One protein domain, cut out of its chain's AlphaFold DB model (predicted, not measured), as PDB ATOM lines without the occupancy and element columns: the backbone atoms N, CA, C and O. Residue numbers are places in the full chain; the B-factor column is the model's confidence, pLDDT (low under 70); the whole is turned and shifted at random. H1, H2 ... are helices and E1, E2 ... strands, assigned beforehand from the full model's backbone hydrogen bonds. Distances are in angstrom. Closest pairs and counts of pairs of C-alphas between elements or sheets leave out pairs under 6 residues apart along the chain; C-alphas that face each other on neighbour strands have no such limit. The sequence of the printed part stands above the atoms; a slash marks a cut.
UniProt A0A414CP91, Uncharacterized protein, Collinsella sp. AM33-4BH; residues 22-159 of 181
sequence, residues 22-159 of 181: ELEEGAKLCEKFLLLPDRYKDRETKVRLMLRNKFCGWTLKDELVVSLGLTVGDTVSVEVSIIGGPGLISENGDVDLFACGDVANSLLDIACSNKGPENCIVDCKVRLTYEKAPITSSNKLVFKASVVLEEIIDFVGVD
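What this domain is: This is residues 22 to 159 of the 181 residues of an uncharacterized protein of Collinsella sp. AM33-4BH (UniProt A0A414CP91). Five strands curve round into a closed barrel, with helices packed on its outside: H1 and H2 on one side, H4 on another, and the short H3 by E4. The long hairpin of E4 and E5 makes two of its staves and reaches one end of the longest axis. The printed part has 138 residues, in the order H1 H2 E1 H3 E2 E3 H4 E4 E5; the class is mixed, helices and strands. It is compact, with a radius of gyration of the C-alphas of 14.1 A and spans of 39 by 32 by 24 A.

Where its parts are: H1, residues 22 to 35, begins at C-alpha 22 (-43.354, -48.740, 1.134) and is 20.4 A long. H2 is residues 37 to 40. E1, residues 44 to 56, 23.1 A, bends by 106 degrees at 53. H3 is residues 62 to 67. E2, residues 75 to 83, is 23.6 A long, and E3, residues 94 to 100, 19.5 A. H4, residues 102 to 113, spans 16.3 A. E4, residues 120 to 134, 28.8 A, bends by 103 degrees at 123. E5, residues 141 to 158, 35.8 A, ends at C-alpha 158 (-22.795, -53.540, -1.848).

How they stand to each other: Round the barrel run E1 E2 E3 E5 E4 and back to E1. E3 and E5 are parallel, with N 98 and O 147 at 2.9 A; the other neighbours are antiparallel, for instance E4 and E1, N 49 and O 122, 2.9 A. H1 is on the barrel, outside it, at a height of 7.9 A; the closest C-alphas of H1 and E1 are Leu 23 and Val 47, 4.7 A. H1 and H4 are apart. In H1, H3 and H4 every O i to N i+4 pair is within hydrogen-bond range; H2 is too short for one.

The domain as a whole: The C-alphas farthest apart, Glu 22 and Ser 138, are 40.7 A apart. The printed part has no cut, and no link is long. Residues 91 to 93 and 136 to 139 have pLDDT under 70.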
ATOM      1  N   GLU A  22     -43.636 -49.833   0.195       97.31
ATOM      2  CA  GLU A  22     -43.354 -48.740   1.134       97.31
ATOM      3  C   GLU A  22     -42.094 -47.963   0.717       97.31
ATOM      4  O   GLU A  22     -42.102 -46.728   0.665       97.31
ATOM      5  N   LEU A  23     -41.028 -48.680   0.352       97.62
ATOM      6  CA  LEU A  23     -39.789 -48.101  -0.164       97.62
ATOM      7  C   LEU A  23     -39.994 -47.436  -1.537       97.62
ATOM      8  O   LEU A  23     -39.412 -46.380  -1.797       97.62
ATOM      9  N   GLU A  24     -40.840 -48.002  -2.406       97.38
ATOM     10  CA  GLU A  24     -41.190 -47.401  -3.702       97.38
ATOM     11  C   GLU A  24     -41.965 -46.081  -3.526       97.38
ATOM     12  O   GLU A  24     -41.692 -45.078  -4.197       97.38
ATOM     13  N   GLU A  25     -42.932 -46.041  -2.606       98.00
ATOM     14  CA  GLU A  25     -43.665 -44.820  -2.263       98.00
ATOM     15  C   GLU A  25     -42.755 -43.738  -1.680       98.00
ATOM     16  O   GLU A  25     -42.868 -42.563  -2.060       98.00
ATOM     17  N   GLY A  26     -41.818 -44.121  -0.813       98.19
ATOM     18  CA  GLY A  26     -40.844 -43.187  -0.270       98.19
ATOM     19  C   GLY A  26     -39.869 -42.664  -1.314       98.19
ATOM     20  O   GLY A  26     -39.620 -41.458  -1.368       98.19
ATOM     21  N   ALA A  27     -39.413 -43.507  -2.241       97.06
ATOM     22  CA  ALA A  27     -38.602 -43.071  -3.374       97.06
ATOM     23  C   ALA A  27     -39.349 -42.059  -4.265       97.06
ATOM     24  O   ALA A  27     -38.809 -40.999  -4.601       97.06
ATOM     25  N   LYS A  28     -40.633 -42.313  -4.573       97.31
ATOM     26  CA  LYS A  28     -41.512 -41.359  -5.285       97.31
ATOM     27  C   LYS A  28     -41.638 -40.032  -4.537       97.31
ATOM     28  O   LYS A  28     -41.690 -38.971  -5.167       97.31
ATOM     29  N   LEU A  29     -41.746 -40.071  -3.209       98.19
ATOM     30  CA  LEU A  29     -41.823 -38.870  -2.382       98.19
ATOM     31  C   LEU A  29     -40.507 -38.084  -2.416       98.19
ATOM     32  O   LEU A  29     -40.548 -36.871  -2.626       98.19
ATOM     33  N   CYS A  30     -39.363 -38.757  -2.280       97.12
ATOM     34  CA  CYS A  30     -38.041 -38.141  -2.352       97.12
ATOM     35  C   CYS A  30     -37.809 -37.448  -3.703       97.12
ATOM     36  O   CYS A  30     -37.431 -36.279  -3.730       97.12
ATOM     37  N   GLU A  31     -38.121 -38.095  -4.828       96.00
ATOM     38  CA  GLU A  31     -37.974 -37.461  -6.147       96.00
ATOM     39  C   GLU A  31     -38.886 -36.232  -6.321       96.00
ATOM     40  O   GLU A  31     -38.457 -35.190  -6.821       96.00
ATOM     41  N   LYS A  32     -40.143 -36.302  -5.854       96.81
ATOM     42  CA  LYS A  32     -41.054 -35.141  -5.853       96.81
ATOM     43  C   LYS A  32     -40.529 -34.008  -4.979       96.81
ATOM     44  O   LYS A  32     -40.696 -32.840  -5.335       96.81
ATOM     45  N   PHE A  33     -39.922 -34.340  -3.844       97.19
ATOM     46  CA  PHE A  33     -39.284 -33.378  -2.958       97.19
ATOM     47  C   PHE A  33     -38.105 -32.684  -3.638       97.19
ATOM     48  O   PHE A  33     -38.058 -31.460  -3.618       97.19
ATOM     49  N   LEU A  34     -37.226 -33.413  -4.327       94.69
ATOM     50  CA  LEU A  34     -36.093 -32.804  -5.033       94.69
ATOM     51  C   LEU A  34     -36.529 -31.796  -6.114       94.69
ATOM     52  O   LEU A  34     -35.827 -30.819  -6.368       94.69
ATOM     53  N   LEU A  35     -37.714 -31.980  -6.702       94.50
ATOM     54  CA  LEU A  35     -38.297 -31.036  -7.661       94.50
ATOM     55  C   LEU A  35     -39.074 -29.882  -7.002       94.50
ATOM     56  O   LEU A  35     -39.164 -28.791  -7.568       94.50
ATOM     57  N   LEU A  36     -39.689 -30.113  -5.838       96.06
ATOM     58  CA  LEU A  36     -40.612 -29.183  -5.172       96.06
ATOM     59  C   LEU A  36     -40.371 -29.135  -3.648       96.06
ATOM     60  O   LEU A  36     -41.290 -29.419  -2.871       96.06
ATOM     61  N   PRO A  37     -39.169 -28.760  -3.190       96.06
ATOM     62  CA  PRO A  37     -38.715 -29.083  -1.839       96.06
ATOM     63  C   PRO A  37     -39.521 -28.404  -0.733       96.06
ATOM     64  O   PRO A  37     -39.860 -29.042   0.261       96.06
ATOM     65  N   ASP A  38     -39.957 -27.158  -0.932       97.25
ATOM     66  CA  ASP A  38     -40.767 -26.444   0.063       97.25
ATOM     67  C   ASP A  38     -42.137 -27.105   0.326       97.25
ATOM     68  O   ASP A  38     -42.678 -26.987   1.421       97.25
ATOM     69  N   ARG A  39     -42.692 -27.863  -0.638       97.94
ATOM     70  CA  ARG A  39     -43.985 -28.564  -0.467       97.94
ATOM     71  C   ARG A  39     -43.885 -29.827   0.386       97.94
ATOM     72  O   ARG A  39     -44.903 -30.301   0.901       97.94
ATOM     73  N   TYR A  40     -42.695 -30.413   0.445       98.12
ATOM     74  CA  TYR A  40     -42.472 -31.745   1.004       98.12
ATOM     75  C   TYR A  40     -41.456 -31.762   2.149       98.12
ATOM     76  O   TYR A  40     -41.287 -32.817   2.752       98.12
ATOM     77  N   LYS A  41     -40.816 -30.629   2.472       97.25
ATOM     78  CA  LYS A  41     -39.943 -30.500   3.645       97.25
ATOM     79  C   LYS A  41     -40.651 -30.940   4.931       97.25
ATOM     80  O   LYS A  41     -41.879 -30.897   5.020       97.25
ATOM     81  N   ASP A  42     -39.853 -31.379   5.895       97.19
ATOM     82  CA  ASP A  42     -40.240 -31.893   7.214       97.19
ATOM     83  C   ASP A  42     -41.025 -33.211   7.198       97.19
ATOM     84  O   ASP A  42     -41.346 -33.754   8.253       97.19
ATOM     85  N   ARG A  43     -41.315 -33.771   6.018       98.38
ATOM     86  CA  ARG A  43     -41.866 -35.123   5.918       98.38
ATOM     87  C   ARG A  43     -40.780 -36.152   6.177       98.38
ATOM     88  O   ARG A  43     -39.625 -35.965   5.794       98.38
ATOM     89  N   GLU A  44     -41.200 -37.265   6.753       98.50
ATOM     90  CA  GLU A  44     -40.379 -38.453   6.920       98.50
ATOM     91  C   GLU A  44     -40.858 -39.552   5.978       98.50
ATOM     92  O   GLU A  44     -42.049 -39.642   5.664       98.50
ATOM     93  N   THR A  45     -39.938 -40.393   5.523       98.62
ATOM     94  CA  THR A  45     -40.274 -41.548   4.695       98.62
ATOM     95  C   THR A  45     -39.216 -42.633   4.793       98.62
ATOM     96  O   THR A  45     -38.080 -42.354   5.182       98.62
ATOM     97  N   LYS A  46     -39.592 -43.864   4.448       98.69
ATOM     98  CA  LYS A  46     -38.642 -44.958   4.289       98.69
ATOM     99  C   LYS A  46     -38.191 -45.025   2.846       98.69
ATOM    100  O   LYS A  46     -39.005 -44.905   1.940       98.69
ATOM    101  N   VAL A  47     -36.901 -45.199   2.625       98.25
ATOM    102  CA  VAL A  47     -36.332 -45.209   1.283       98.25
ATOM    103  C   VAL A  47     -35.076 -46.063   1.254       98.25
ATOM    104  O   VAL A  47     -34.320 -46.120   2.228       98.25
ATOM    105  N   ARG A  48     -34.850 -46.711   0.112       97.94
ATOM    106  CA  ARG A  48     -33.590 -47.379  -0.185       97.94
ATOM    107  C   ARG A  48     -32.617 -46.377  -0.787       97.94
ATOM    108  O   ARG A  48     -32.905 -45.768  -1.820       97.94
ATOM    109  N   LEU A  49     -31.463 -46.219  -0.155       97.25
ATOM    110  CA  LEU A  49     -30.410 -45.314  -0.597       97.25
ATOM    111  C   LEU A  49     -29.155 -46.096  -0.945       97.25
ATOM    112  O   LEU A  49     -28.768 -47.018  -0.233       97.25
ATOM    113  N   MET A  50     -28.489 -45.674  -2.012       96.31
ATOM    114  CA  MET A  50     -27.129 -46.100  -2.308       96.31
ATOM    115  C   MET A  50     -26.168 -44.968  -1.991       96.31
ATOM    116  O   MET A  50     -26.295 -43.882  -2.556       96.31
ATOM    117  N   LEU A  51     -25.187 -45.237  -1.137       96.56
ATOM    118  CA  LEU A  51     -24.137 -44.288  -0.809       96.56
ATOM    119  C   LEU A  51     -23.250 -44.026  -2.028       96.56
ATOM    120  O   LEU A  51     -22.746 -44.939  -2.692       96.56
ATOM    121  N   ARG A  52     -23.051 -42.746  -2.304       92.88
ATOM    122  CA  ARG A  52     -22.184 -42.211  -3.342       92.88
ATOM    123  C   ARG A  52     -21.086 -41.409  -2.671       92.88
ATOM    124  O   ARG A  52     -21.342 -40.589  -1.795       92.88
ATOM    125  N   ASN A  53     -19.857 -41.619  -3.130       90.19
ATOM    126  CA  ASN A  53     -18.702 -40.841  -2.697       90.19
ATOM    127  C   ASN A  53     -18.313 -41.067  -1.218       90.19
ATOM    128  O   ASN A  53     -18.857 -41.915  -0.513       90.19
ATOM    129  N   LYS A  54     -17.297 -40.330  -0.760       94.38
ATOM    130  CA  LYS A  54     -16.761 -40.388   0.607       94.38
ATOM    131  C   LYS A  54     -17.504 -39.446   1.549       94.38
ATOM    132  O   LYS A  54     -18.023 -38.414   1.135       94.38
ATOM    133  N   PHE A  55     -17.454 -39.760   2.840       96.56
ATOM    134  CA  PHE A  55     -18.011 -38.895   3.874       96.56
ATOM    135  C   PHE A  55     -17.274 -37.555   3.990       96.56
ATOM    136  O   PHE A  55     -16.042 -37.488   3.959       96.56
ATOM    137  N   CYS A  56     -18.048 -36.503   4.234       94.88
ATOM    138  CA  CYS A  56     -17.606 -35.246   4.821       94.88
ATOM    139  C   CYS A  56     -17.982 -35.215   6.309       94.88
ATOM    140  O   CYS A  56     -19.004 -35.767   6.703       94.88
ATOM    141  N   GLY A  57     -17.176 -34.544   7.131       93.25
ATOM    142  CA  GLY A  57     -17.428 -34.394   8.570       93.25
ATOM    143  C   GLY A  57     -16.879 -33.063   9.067       93.25
ATOM    144  O   GLY A  57     -17.571 -32.053   9.031       93.25
ATOM    145  N   TRP A  58     -15.589 -33.019   9.413       92.06
ATOM    146  CA  TRP A  58     -14.910 -31.803   9.903       92.06
ATOM    147  C   TRP A  58     -14.917 -30.611   8.926       92.06
ATOM    148  O   TRP A  58     -14.616 -29.488   9.317       92.06
ATOM    149  N   THR A  59     -15.223 -30.851   7.649       91.31
ATOM    150  CA  THR A  59     -15.322 -29.834   6.592       91.31
ATOM    151  C   THR A  59     -16.731 -29.265   6.418       91.31
ATOM    152  O   THR A  59     -16.922 -28.357   5.605       91.31
ATOM    153  N   LEU A  60     -17.726 -29.803   7.130       91.75
ATOM    154  CA  LEU A  60     -19.088 -29.287   7.106       91.75
ATOM    155  C   LEU A  60     -19.137 -27.904   7.752       91.75
ATOM    156  O   LEU A  60     -18.410 -27.610   8.695       91.75
ATOM    157  N   LYS A  61     -20.005 -27.041   7.225       89.94
ATOM    158  CA  LYS A  61     -20.198 -25.703   7.784       89.94
ATOM    159  C   LYS A  61     -21.125 -25.764   8.982       89.94
ATOM    160  O   LYS A  61     -22.245 -26.259   8.847       89.94
ATOM    161  N   ASP A  62     -20.702 -25.171  10.087       92.12
ATOM    162  CA  ASP A  62     -21.471 -25.121  11.328       92.12
ATOM    163  C   ASP A  62     -22.885 -24.571  11.105       92.12
ATOM    164  O   ASP A  62     -23.852 -25.155  11.584       92.12
ATOM    165  N   GLU A  63     -23.045 -23.504  10.311       89.88
ATOM    166  CA  GLU A  63     -24.364 -22.902  10.076       89.88
ATOM    167  C   GLU A  63     -25.314 -23.823   9.304       89.88
ATOM    168  O   GLU A  63     -26.526 -23.743   9.496       89.88
ATOM    169  N   LEU A  64     -24.780 -24.688   8.436       90.69
ATOM    170  CA  LEU A  64     -25.572 -25.696   7.730       90.69
ATOM    171  C   LEU A  64     -25.987 -26.818   8.684       90.69
ATOM    172  O   LEU A  64     -27.143 -27.215   8.703       90.69
ATOM    173  N   VAL A  65     -25.053 -27.317   9.491       94.12
ATOM    174  CA  VAL A  65     -25.343 -28.384  10.457       94.12
ATOM    175  C   VAL A  65     -26.411 -27.920  11.453       94.12
ATOM    176  O   VAL A  65     -27.402 -28.616  11.674       94.12
ATOM    177  N   VAL A  66     -26.275 -26.696  11.969       93.50
ATOM    178  CA  VAL A  66     -27.252 -26.090  12.881       93.50
ATOM    179  C   VAL A  66     -28.604 -25.861  12.201       93.50
ATOM    180  O   VAL A  66     -29.632 -26.109  12.829       93.50
ATOM    181  N   SER A  67     -28.646 -25.415  10.937       92.19
ATOM    182  CA  SER A  67     -29.927 -25.185  10.245       92.19
ATOM    183  C   SER A  67     -30.720 -26.471  10.013       92.19
ATOM    184  O   SER A  67     -31.946 -26.435  10.025       92.19
ATOM    185  N   LEU A  68     -30.041 -27.614   9.895       93.94
ATOM    186  CA  LEU A  68     -30.660 -28.939   9.792       93.94
ATOM    187  C   LEU A  68     -31.137 -29.510  11.142       93.94
ATOM    188  O   LEU A  68     -31.766 -30.575  11.169       93.94
ATOM    189  N   GLY A  69     -30.853 -28.811  12.249       94.44
ATOM    190  CA  GLY A  69     -31.140 -29.260  13.612       94.44
ATOM    191  C   GLY A  69     -30.167 -30.323  14.127       94.44
ATOM    192  O   GLY A  69     -30.543 -31.112  14.988       94.44
ATOM    193  N   LEU A  70     -28.947 -30.373  13.582       96.88
ATOM    194  CA  LEU A  70     -27.938 -31.385  13.894       96.88
ATOM    195  C   LEU A  70     -26.793 -30.813  14.747       96.88
ATOM    196  O   LEU A  70     -26.662 -29.597  14.921       96.88
ATOM    197  N   THR A  71     -25.945 -31.695  15.278       97.75
ATOM    198  CA  THR A  71     -24.857 -31.328  16.193       97.75
ATOM    199  C   THR A  71     -23.535 -31.140  15.447       97.75
ATOM    200  O   THR A  71     -23.008 -32.063  14.820       97.75
ATOM    201  N   VAL A  72     -22.958 -29.939  15.549       96.50
ATOM    202  CA  VAL A  72     -21.625 -29.622  15.008       96.50
ATOM    203  C   VAL A  72     -20.566 -30.518  15.649       96.50
ATOM    204  O   VAL A  72     -20.519 -30.662  16.867       96.50
ATOM    205  N   GLY A  73     -19.702 -31.106  14.820       96.25
ATOM    206  CA  GLY A  73     -18.655 -32.033  15.263       96.25
ATOM    207  C   GLY A  73     -19.121 -33.476  15.477       96.25
ATOM    208  O   GLY A  73     -18.274 -34.345  15.640       96.25
ATOM    209  N   ASP A  74     -20.429 -33.732  15.413       97.94
ATOM    210  CA  ASP A  74     -21.045 -35.060  15.561       97.94
ATOM    211  C   ASP A  74     -21.952 -35.408  14.362       97.94
ATOM    212  O   ASP A  74     -22.819 -36.273  14.427       97.94
ATOM    213  N   THR A  75     -21.764 -34.691  13.248       98.38
ATOM    214  CA  THR A  75     -22.514 -34.860  12.000       98.38
ATOM    215  C   THR A  75     -21.576 -35.247  10.865       98.38
ATOM    216  O   THR A  75     -20.523 -34.629  10.678       98.38
ATOM    217  N   VAL A  76     -21.995 -36.222  10.062       98.31
ATOM    218  CA  VAL A  76     -21.367 -36.580   8.788       98.31
ATOM    219  C   VAL A  76     -22.334 -36.363   7.631       98.31
ATOM    220  O   VAL A  76     -23.550 -36.341   7.814       98.31
ATOM    221  N   SER A  77     -21.787 -36.205   6.429       97.69
ATOM    222  CA  SER A  77     -22.542 -36.082   5.184       97.69
ATOM    223  C   SER A  77     -21.968 -37.008   4.127       97.69
ATOM    224  O   SER A  77     -20.752 -37.157   4.044       97.69
ATOM    225  N   VAL A  78     -22.820 -37.574   3.283       97.50
ATOM    226  CA  VAL A  78     -22.439 -38.377   2.113       97.50
ATOM    227  C   VAL A  78     -23.452 -38.136   0.998       97.50
ATOM    228  O   VAL A  78     -24.604 -37.814   1.279       97.50
ATOM    229  N   GLU A  79     -23.038 -38.225  -0.261       96.44
ATOM    230  CA  GLU A  79     -23.979 -38.153  -1.383       96.44
ATOM    231  C   GLU A  79     -24.719 -39.493  -1.486       96.44
ATOM    232  O   GLU A  79     -24.165 -40.541  -1.161       96.44
ATOM    233  N   VAL A  80     -25.981 -39.501  -1.902       96.38
ATOM    234  CA  VAL A  80     -26.751 -40.742  -2.062       96.38
ATOM    235  C   VAL A  80     -27.619 -40.704  -3.304       96.38
ATOM    236  O   VAL A  80     -28.216 -39.673  -3.605       96.38
ATOM    237  N   SER A  81     -27.763 -41.845  -3.977       94.56
ATOM    238  CA  SER A  81     -28.804 -42.038  -4.990       94.56
ATOM    239  C   SER A  81     -30.035 -42.696  -4.366       94.56
ATOM    240  O   SER A  81     -29.914 -43.618  -3.558       94.56
ATOM    241  N   ILE A  82     -31.220 -42.278  -4.807       95.06
ATOM    242  CA  ILE A  82     -32.500 -42.904  -4.446       95.06
ATOM    243  C   ILE A  82     -32.720 -44.146  -5.323       95.06
ATOM    244  O   ILE A  82     -32.615 -44.066  -6.547       95.06
ATOM    245  N   ILE A  83     -33.042 -45.289  -4.712       94.31
ATOM    246  CA  ILE A  83     -33.418 -46.530  -5.408       94.31
ATOM    247  C   ILE A  83     -34.940 -46.715  -5.343       94.31
ATOM    248  O   ILE A  83     -35.567 -46.384  -4.342       94.31
ATOM    249  N   GLY A  84     -35.532 -47.260  -6.413       91.81
ATOM    250  CA  GLY A  84     -36.968 -47.569  -6.477       91.81
ATOM    251  C   GLY A  84     -37.849 -46.406  -6.943       91.81
ATOM    252  O   GLY A  84     -39.071 -46.521  -6.962       91.81
ATOM    253  N   GLY A  85     -37.244 -45.277  -7.317       90.69
ATOM    254  CA  GLY A  85     -37.962 -44.108  -7.808       90.69
ATOM    255  C   GLY A  85     -38.366 -44.214  -9.289       90.69
ATOM    256  O   GLY A  85     -37.766 -44.980 -10.050       90.69
ATOM    257  N   PRO A  86     -39.384 -43.452  -9.728       92.00
ATOM    258  CA  PRO A  86     -39.855 -43.445 -11.115       92.00
ATOM    259  C   PRO A  86     -38.932 -42.714 -12.108       92.00
ATOM    260  O   PRO A  86     -39.255 -42.680 -13.298       92.00
ATOM    261  N   GLY A  87     -37.814 -42.127 -11.665       89.81
ATOM    262  CA  GLY A  87     -36.840 -41.473 -12.540       89.81
ATOM    263  C   GLY A  87     -37.244 -40.061 -12.973       89.81
ATOM    264  O   GLY A  87     -37.061 -39.688 -14.130       89.81
ATOM    265  N   LEU A  88     -37.824 -39.266 -12.067       89.69
ATOM    266  CA  LEU A  88     -38.252 -37.882 -12.329       89.69
ATOM    267  C   LEU A  88     -37.099 -36.865 -12.313       89.69
ATOM    268  O   LEU A  88     -37.261 -35.754 -12.822       89.69
ATOM    269  N   ILE A  89     -35.967 -37.209 -11.695       85.50
ATOM    270  CA  ILE A  89     -34.788 -36.341 -11.545       85.50
ATOM    271  C   ILE A  89     -33.762 -36.601 -12.662       85.50
ATOM    272  O   ILE A  89     -33.641 -37.719 -13.154       85.50
ATOM    273  N   SER A  90     -33.037 -35.562 -13.101       70.88
ATOM    274  CA  SER A  90     -32.043 -35.675 -14.183       70.88
ATOM    275  C   SER A  90     -30.815 -36.503 -13.785       70.88
ATOM    276  O   SER A  90     -30.547 -36.697 -12.601       70.88
ATOM    277  N   GLU A  91     -30.029 -36.936 -14.776       53.66
ATOM    278  CA  GLU A  91     -28.814 -37.729 -14.552       53.66
ATOM    279  C   GLU A  91     -27.821 -36.991 -13.629       53.66
ATOM    280  O   GLU A  91     -27.551 -35.803 -13.821       53.66
ATOM    281  N   ASN A  92     -27.322 -37.718 -12.620       60.22
ATOM    282  CA  ASN A  92     -26.642 -37.275 -11.387       60.22
ATOM    283  C   ASN A  92     -27.563 -36.872 -10.224       60.22
ATOM    284  O   ASN A  92     -27.146 -36.071  -9.396       60.22
ATOM    285  N   GLY A  93     -28.789 -37.404 -10.155       64.94
ATOM    286  CA  GLY A  93     -29.793 -37.183  -9.100       64.94
ATOM    287  C   GLY A  93     -29.407 -37.619  -7.676       64.94
ATOM    288  O   GLY A  93     -30.248 -38.132  -6.938       64.94
ATOM    289  N   ASP A  94     -28.146 -37.431  -7.307       89.12
ATOM    290  CA  ASP A  94     -27.635 -37.618  -5.969       89.12
ATOM    291  C   ASP A  94     -28.054 -36.445  -5.080       89.12
ATOM    292  O   ASP A  94     -28.145 -35.289  -5.506       89.12
ATOM    293  N   VAL A  95     -28.328 -36.756  -3.823       93.19
ATOM    294  CA  VAL A  95     -28.705 -35.791  -2.791       93.19
ATOM    295  C   VAL A  95     -27.758 -35.940  -1.611       93.19
ATOM    296  O   VAL A  95     -27.278 -37.033  -1.327       93.19
ATOM    297  N   ASP A  96     -27.476 -34.851  -0.904       95.38
ATOM    298  CA  ASP A  96     -26.740 -34.942   0.350       95.38
ATOM    299  C   ASP A  96     -27.602 -35.604   1.434       95.38
ATOM    300  O   ASP A  96     -28.683 -35.108   1.776       95.38
ATOM    301  N   LEU A  97     -27.084 -36.695   1.991       98.06
ATOM    302  CA  LEU A  97     -27.554 -37.335   3.212       98.06
ATOM    303  C   LEU A  97     -26.698 -36.872   4.386       98.06
ATOM    304  O   LEU A  97     -25.481 -37.047   4.367       98.06
ATOM    305  N   PHE A  98     -27.340 -36.350   5.426       98.38
ATOM    306  CA  PHE A  98     -26.708 -36.032   6.705       98.38
ATOM    307  C   PHE A  98     -27.091 -37.061   7.765       98.38
ATOM    308  O   PHE A  98     -28.242 -37.477   7.827       98.38
ATOM    309  N   ALA A  99     -26.155 -37.433   8.631       98.50
ATOM    310  CA  ALA A  99     -26.393 -38.308   9.777       98.50
ATOM    311  C   ALA A  99     -25.696 -37.726  11.012       98.50
ATOM    312  O   ALA A  99     -24.615 -37.151  10.878       98.50
ATOM    313  N   CYS A 100     -26.287 -37.875  12.202       98.50
ATOM    314  CA  CYS A 100     -25.754 -37.315  13.451       98.50
ATOM    315  C   CYS A 100     -25.816 -38.329  14.602       98.50
ATOM    316  O   CYS A 100     -26.764 -39.106  14.682       98.50
ATOM    317  N   GLY A 101     -24.838 -38.315  15.509       98.06
ATOM    318  CA  GLY A 101     -24.829 -39.179  16.694       98.06
ATOM    319  C   GLY A 101     -24.782 -40.676  16.364       98.06
ATOM    320  O   GLY A 101     -24.044 -41.113  15.482       98.06
ATOM    321  N   ASP A 102     -25.583 -41.488  17.060       98.38
ATOM    322  CA  ASP A 102     -25.516 -42.956  16.964       98.38
ATOM    323  C   ASP A 102     -25.805 -43.498  15.555       98.38
ATOM    324  O   ASP A 102     -25.189 -44.477  15.118       98.38
ATOM    325  N   VAL A 103     -26.695 -42.841  14.802       98.19
ATOM    326  CA  VAL A 103     -26.991 -43.253  13.424       98.19
ATOM    327  C   VAL A 103     -25.844 -42.904  12.471       98.19
ATOM    328  O   VAL A 103     -25.585 -43.653  11.530       98.19
ATOM    329  N   ALA A 104     -25.087 -41.831  12.745       98.38
ATOM    330  CA  ALA A 104     -23.851 -41.537  12.019       98.38
ATOM    331  C   ALA A 104     -22.791 -42.612  12.270       98.38
ATOM    332  O   ALA A 104     -22.192 -43.102  11.314       98.38
ATOM    333  N   ASN A 105     -22.601 -43.018  13.529       98.31
ATOM    334  CA  ASN A 105     -21.671 -44.095  13.879       98.31
ATOM    335  C   ASN A 105     -22.043 -45.402  13.171       98.31
ATOM    336  O   ASN A 105     -21.197 -46.007  12.522       98.31
ATOM    337  N   SER A 106     -23.324 -45.772  13.194       98.38
ATOM    338  CA  SER A 106     -23.819 -46.977  12.519       98.38
ATOM    339  C   SER A 106     -23.572 -46.935  11.004       98.38
ATOM    340  O   SER A 106     -23.147 -47.922  10.403       98.38
ATOM    341  N   LEU A 107     -23.786 -45.775  10.373       98.06
ATOM    342  CA  LEU A 107     -23.537 -45.590   8.943       98.06
ATOM    343  C   LEU A 107     -22.037 -45.674   8.596       98.06
ATOM    344  O   LEU A 107     -21.665 -46.239   7.565       98.06
ATOM    345  N   LEU A 108     -21.170 -45.135   9.458       98.19
ATOM    346  CA  LEU A 108     -19.717 -45.246   9.320       98.19
ATOM    347  C   LEU A 108     -19.241 -46.690   9.513       98.19
ATOM    348  O   LEU A 108     -18.404 -47.149   8.739       98.19
ATOM    349  N   ASP A 109     -19.802 -47.421  10.477       98.31
ATOM    350  CA  ASP A 109     -19.481 -48.829  10.726       98.31
ATOM    351  C   ASP A 109     -19.812 -49.709   9.516       98.31
ATOM    352  O   ASP A 109     -19.012 -50.578   9.154       98.31
ATOM    353  N   ILE A 110     -20.931 -49.440   8.828       97.44
ATOM    354  CA  ILE A 110     -21.255 -50.077   7.541       97.44
ATOM    355  C   ILE A 110     -20.137 -49.808   6.530       97.44
ATOM    356  O   ILE A 110     -19.595 -50.746   5.947       97.44
ATOM    357  N   ALA A 111     -19.739 -48.551   6.336       95.62
ATOM    358  CA  ALA A 111     -18.703 -48.211   5.363       95.62
ATOM    359  C   ALA A 111     -17.324 -48.800   5.717       95.62
ATOM    360  O   ALA A 111     -16.600 -49.239   4.823       95.62
ATOM    361  N   CYS A 112     -16.960 -48.830   7.001       96.25
ATOM    362  CA  CYS A 112     -15.700 -49.386   7.501       96.25
ATOM    363  C   CYS A 112     -15.648 -50.917   7.434       96.25
ATOM    364  O   CYS A 112     -14.577 -51.480   7.213       96.25
ATOM    365  N   SER A 113     -16.790 -51.586   7.605       96.12
ATOM    366  CA  SER A 113     -16.910 -53.043   7.459       96.12
ATOM    367  C   SER A 113     -16.865 -53.493   5.995       96.12
ATOM    368  O   SER A 113     -16.699 -54.679   5.709       96.12
ATOM    369  N   ASN A 114     -16.977 -52.543   5.066       91.81
ATOM    370  CA  ASN A 114     -16.918 -52.746   3.626       91.81
ATOM    371  C   ASN A 114     -15.683 -52.047   3.026       91.81
ATOM    372  O   ASN A 114     -14.850 -51.472   3.726       91.81
ATOM    373  N   LYS A 115     -15.510 -52.094   1.700       90.06
ATOM    374  CA  LYS A 115     -14.377 -51.449   0.999       90.06
ATOM    375  C   LYS A 115     -14.559 -49.925   0.857       90.06
ATOM    376  O   LYS A 115     -14.149 -49.348  -0.148       90.06
ATOM    377  N   GLY A 116     -15.152 -49.281   1.861       92.50
ATOM    378  CA  GLY A 116     -15.578 -47.887   1.835       92.50
ATOM    379  C   GLY A 116     -17.086 -47.716   1.610       92.50
ATOM    380  O   GLY A 116     -17.804 -48.702   1.455       92.50
ATOM    381  N   PRO A 117     -17.569 -46.459   1.609       93.62
ATOM    382  CA  PRO A 117     -18.996 -46.150   1.513       93.62
ATOM    383  C   PRO A 117     -19.580 -46.394   0.126       93.62
ATOM    384  O   PRO A 117     -20.751 -46.733   0.020       93.62
ATOM    385  N   GLU A 118     -18.789 -46.204  -0.931       94.19
ATOM    386  CA  GLU A 118     -19.288 -46.243  -2.304       94.19
ATOM    387  C   GLU A 118     -20.035 -47.549  -2.589       94.19
ATOM    388  O   GLU A 118     -19.526 -48.643  -2.344       94.19
ATOM    389  N   ASN A 119     -21.252 -47.401  -3.111       94.31
ATOM    390  CA  ASN A 119     -22.166 -48.476  -3.483       94.31
ATOM    391  C   ASN A 119     -22.721 -49.321  -2.328       94.31
ATOM    392  O   ASN A 119     -23.409 -50.306  -2.593       94.31
ATOM    393  N   CYS A 120     -22.487 -48.951  -1.066       96.25
ATOM    394  CA  CYS A 120     -23.246 -49.523   0.045       96.25
ATOM    395  C   CYS A 120     -24.719 -49.115  -0.083       96.25
ATOM    396  O   CYS A 120     -25.020 -47.938  -0.290       96.25
ATOM    397  N   ILE A 121     -25.629 -50.078   0.045       97.19
ATOM    398  CA  ILE A 121     -27.072 -49.875  -0.066       97.19
ATOM    399  C   ILE A 121     -27.716 -50.134   1.289       97.19
ATOM    400  O   ILE A 121     -27.481 -51.169   1.916       97.19
ATOM    401  N   VAL A 122     -28.533 -49.183   1.726       97.94
ATOM    402  CA  VAL A 122     -29.241 -49.229   3.005       97.94
ATOM    403  C   VAL A 122     -30.716 -48.917   2.805       97.94
ATOM    404  O   VAL A 122     -31.070 -48.015   2.043       97.94
ATOM    405  N   ASP A 123     -31.559 -49.633   3.537       98.31
ATOM    406  CA  ASP A 123     -32.939 -49.234   3.772       98.31
ATOM    407  C   ASP A 123     -32.971 -48.388   5.030       98.31
ATOM    408  O   ASP A 123     -32.381 -48.735   6.056       98.31
ATOM    409  N   CYS A 124     -33.618 -47.235   4.950       98.56
ATOM    410  CA  CYS A 124     -33.537 -46.256   6.017       98.56
ATOM    411  C   CYS A 124     -34.780 -45.387   6.095       98.56
ATOM    412  O   CYS A 124     -35.524 -45.236   5.125       98.56
ATOM    413  N   LYS A 125     -34.979 -44.785   7.263       98.81
ATOM    414  CA  LYS A 125     -35.924 -43.696   7.461       98.81
ATOM    415  C   LYS A 125     -35.176 -42.375   7.345       98.81
ATOM    416  O   LYS A 125     -34.173 -42.162   8.028       98.81
ATOM    417  N   VAL A 126     -35.690 -41.477   6.515       98.75
ATOM    418  CA  VAL A 126     -35.125 -40.140   6.328       98.75
ATOM    419  C   VAL A 126     -36.159 -39.053   6.552       98.75
ATOM    420  O   VAL A 126     -37.345 -39.246   6.286       98.75
ATOM    421  N   ARG A 127     -35.685 -37.882   6.967       98.62
ATOM    422  CA  ARG A 127     -36.429 -36.625   6.993       98.62
ATOM    423  C   ARG A 127     -35.978 -35.717   5.854       98.62
ATOM    424  O   ARG A 127     -34.785 -35.542   5.609       98.62
ATOM    425  N   LEU A 128     -36.935 -35.119   5.155       98.44
ATOM    426  CA  LEU A 128     -36.687 -34.236   4.014       98.44
ATOM    427  C   LEU A 128     -36.458 -32.800   4.498       98.44
ATOM    428  O   LEU A 128     -37.283 -32.253   5.225       98.44
ATOM    429  N   THR A 129     -35.362 -32.164   4.085       97.69
ATOM    430  CA  THR A 129     -34.940 -30.856   4.619       97.69
ATOM    431  C   THR A 129     -34.690 -29.843   3.516       97.69
ATOM    432  O   THR A 129     -34.008 -30.132   2.536       97.69
ATOM    433  N   TYR A 130     -35.231 -28.635   3.668       96.62
ATOM    434  CA  TYR A 130     -35.037 -27.558   2.701       96.62
ATOM    435  C   TYR A 130     -34.611 -26.273   3.399       96.62
ATOM    436  O   TYR A 130     -35.433 -25.408   3.700       96.62
ATOM    437  N   GLU A 131     -33.308 -26.165   3.645       93.56
ATOM    438  CA  GLU A 131     -32.744 -25.156   4.538       93.56
ATOM    439  C   GLU A 131     -31.731 -24.248   3.855       93.56
ATOM    440  O   GLU A 131     -31.164 -24.556   2.804       93.56
ATOM    441  N   LYS A 132     -31.502 -23.077   4.454       89.38
ATOM    442  CA  LYS A 132     -30.478 -22.151   3.966       89.38
ATOM    443  C   LYS A 132     -29.088 -22.694   4.293       89.38
ATOM    444  O   LYS A 132     -28.746 -22.899   5.453       89.38
ATOM    445  N   ALA A 133     -28.276 -22.830   3.254       80.75
ATOM    446  CA  ALA A 133     -26.888 -23.249   3.305       80.75
ATOM    447  C   ALA A 133     -25.972 -22.132   2.770       80.75
ATOM    448  O   ALA A 133     -26.309 -21.483   1.771       80.75
ATOM    449  N   PRO A 134     -24.793 -21.894   3.367       76.19
ATOM    450  CA  PRO A 134     -23.850 -20.915   2.838       76.19
ATOM    451  C   PRO A 134     -23.080 -21.467   1.631       76.19
ATOM    452  O   PRO A 134     -22.497 -22.549   1.705       76.19
ATOM    453  N   ILE A 135     -22.939 -20.688   0.557       72.81
ATOM    454  CA  ILE A 135     -22.048 -21.011  -0.570       72.81
ATOM    455  C   ILE A 135     -20.590 -20.727  -0.181       72.81
ATOM    456  O   ILE A 135     -20.252 -19.634   0.270       72.81
ATOM    457  N   THR A 136     -19.708 -21.712  -0.374       63.38
ATOM    458  CA  THR A 136     -18.258 -21.687  -0.070       63.38
ATOM    459  C   THR A 136     -17.489 -20.534  -0.708       63.38
ATOM    460  O   THR A 136     -16.541 -20.052  -0.105       63.38
ATOM    461  N   SER A 137     -17.899 -20.048  -1.878       66.75
ATOM    462  CA  SER A 137     -17.169 -19.016  -2.624       66.75
ATOM    463  C   SER A 137     -17.633 -17.575  -2.388       66.75
ATOM    464  O   SER A 137     -16.927 -16.651  -2.778       66.75
ATOM    465  N   SER A 138     -18.812 -17.347  -1.797       66.12
ATOM    466  CA  SER A 138     -19.417 -15.999  -1.754       66.12
ATOM    467  C   SER A 138     -20.123 -15.634  -0.449       66.12
ATOM    468  O   SER A 138     -20.674 -14.541  -0.350       66.12
ATOM    469  N   ASN A 139     -20.163 -16.540   0.534       67.75
ATOM    470  CA  ASN A 139     -20.952 -16.404   1.767       67.75
ATOM    471  C   ASN A 139     -22.450 -16.102   1.542       67.75
ATOM    472  O   ASN A 139     -23.181 -15.761   2.470       67.75
ATOM    473  N   LYS A 140     -22.928 -16.248   0.302       80.62
ATOM    474  CA  LYS A 140     -24.332 -16.129  -0.065       80.62
ATOM    475  C   LYS A 140     -25.077 -17.345   0.464       80.62
ATOM    476  O   LYS A 140     -24.660 -18.474   0.218       80.62
ATOM    477  N   LEU A 141     -26.198 -17.112   1.137       80.88
ATOM    478  CA  LEU A 141     -27.113 -18.178   1.525       80.88
ATOM    479  C   LEU A 141     -27.965 -18.591   0.323       80.88
ATOM    480  O   LEU A 141     -28.569 -17.743  -0.341       80.88
ATOM    481  N   VAL A 142     -28.027 -19.890   0.061       85.44
ATOM    482  CA  VAL A 142     -28.958 -20.500  -0.890       85.44
ATOM    483  C   VAL A 142     -29.735 -21.596  -0.199       85.44
ATOM    484  O   VAL A 142     -29.234 -22.219   0.727       85.44
ATOM    485  N   PHE A 143     -30.966 -21.820  -0.635       88.06
ATOM    486  CA  PHE A 143     -31.706 -22.971  -0.152       88.06
ATOM    487  C   PHE A 143     -31.128 -24.250  -0.752       88.06
ATOM    488  O   PHE A 143     -30.861 -24.305  -1.955       88.06
ATOM    489  N   LYS A 144     -30.951 -25.260   0.093       90.25
ATOM    490  CA  LYS A 144     -30.439 -26.577  -0.259       90.25
ATOM    491  C   LYS A 144     -31.476 -27.621   0.134       90.25
ATOM    492  O   LYS A 144     -31.963 -27.606   1.260       90.25
ATOM    493  N   ALA A 145     -31.827 -28.486  -0.813       94.25
ATOM    494  CA  ALA A 145     -32.588 -29.693  -0.534       94.25
ATOM    495  C   ALA A 145     -31.610 -30.790  -0.107       94.25
ATOM    496  O   ALA A 145     -30.609 -31.018  -0.784       94.25
ATOM    497  N   SER A 146     -31.895 -31.435   1.013       95.56
ATOM    498  CA  SER A 146     -31.103 -32.533   1.556       95.56
ATOM    499  C   SER A 146     -31.993 -33.499   2.318       95.56
ATOM    500  O   SER A 146     -33.147 -33.189   2.635       95.56
ATOM    501  N   VAL A 147     -31.455 -34.664   2.644       97.88
ATOM    502  CA  VAL A 147     -32.121 -35.640   3.503       97.88
ATOM    503  C   VAL A 147     -31.309 -35.851   4.777       97.88
ATOM    504  O   VAL A 147     -30.082 -35.788   4.766       97.88
ATOM    505  N   VAL A 148     -31.997 -36.057   5.894       98.62
ATOM    506  CA  VAL A 148     -31.392 -36.382   7.188       98.62
ATOM    507  C   VAL A 148     -31.757 -37.818   7.523       98.62
ATOM    508  O   VAL A 148     -32.929 -38.178   7.474       98.62
ATOM    509  N   LEU A 149     -30.757 -38.635   7.828       98.75
ATOM    510  CA  LEU A 149     -30.918 -40.008   8.269       98.75
ATOM    511  C   LEU A 149     -31.437 -40.022   9.706       98.75
ATOM    512  O   LEU A 149     -30.752 -39.549  10.609       98.75
ATOM    513  N   GLU A 150     -32.623 -40.586   9.903       98.56
ATOM    514  CA  GLU A 150     -33.239 -40.733  11.225       98.56
ATOM    515  C   GLU A 150     -33.020 -42.154  11.771       98.56
ATOM    516  O   GLU A 150     -32.818 -42.340  12.968       98.56
ATOM    517  N   GLU A 151     -33.018 -43.169  10.898       98.62
ATOM    518  CA  GLU A 151     -32.863 -44.578  11.282       98.62
ATOM    519  C   GLU A 151     -32.318 -45.410  10.114       98.62
ATOM    520  O   GLU A 151     -32.748 -45.234   8.973       98.62
ATOM    521  N   ILE A 152     -31.414 -46.355  10.395       98.44
ATOM    522  CA  ILE A 152     -31.047 -47.426   9.457       98.44
ATOM    523  C   ILE A 152     -31.912 -48.637   9.791       98.44
ATOM    524  O   ILE A 152     -31.861 -49.138  10.911       98.44
ATOM    525  N   ILE A 153     -32.696 -49.088   8.819       98.06
ATOM    526  CA  ILE A 153     -33.605 -50.229   8.955       98.06
ATOM    527  C   ILE A 153     -32.855 -51.515   8.620       98.06
ATOM    528  O   ILE A 153     -32.931 -52.481   9.373       98.06
ATOM    529  N   ASP A 154     -32.122 -51.511   7.504       96.81
ATOM    530  CA  ASP A 154     -31.339 -52.663   7.067       96.81
ATOM    531  C   ASP A 154     -30.134 -52.259   6.204       96.81
ATOM    532  O   ASP A 154     -30.151 -51.241   5.503       96.81
ATOM    533  N   PHE A 155     -29.090 -53.088   6.234       96.81
ATOM    534  CA  PHE A 155     -27.993 -53.041   5.273       96.81
ATOM    535  C   PHE A 155     -28.221 -54.108   4.203       96.81
ATOM    536  O   PHE A 155     -28.060 -55.302   4.440       96.81
ATOM    537  N   VAL A 156     -28.550 -53.654   2.997       96.31
ATOM    538  CA  VAL A 156     -28.997 -54.516   1.898       96.31
ATOM    539  C   VAL A 156     -27.814 -55.199   1.210       96.31
ATOM    540  O   VAL A 156     -27.908 -56.351   0.789       96.31
ATOM    541  N   GLY A 157     -26.688 -54.491   1.078       94.69
ATOM    542  CA  GLY A 157     -25.478 -55.022   0.454       94.69
ATOM    543  C   GLY A 157     -24.613 -53.957  -0.213       94.69
ATOM    544  O   GLY A 157     -24.776 -52.759   0.015       94.69
ATOM    545  N   VAL A 158     -23.680 -54.405  -1.053       94.19
ATOM    546  CA  VAL A 158     -22.795 -53.540  -1.848       94.19
ATOM    547  C   VAL A 158     -23.010 -53.841  -3.325       94.19
ATOM    548  O   VAL A 158     -22.884 -54.997  -3.729       94.19
ATOM    549  N   ASP A 159     -23.300 -52.820  -4.135       90.94
ATOM    550  CA  ASP A 159     -23.292 -52.964  -5.595       90.94
ATOM    551  C   ASP A 159     -21.841 -52.973  -6.110       90.94
ATOM    552  O   ASP A 159     -21.136 -51.960  -6.131       90.94
TER     553      ASP A 159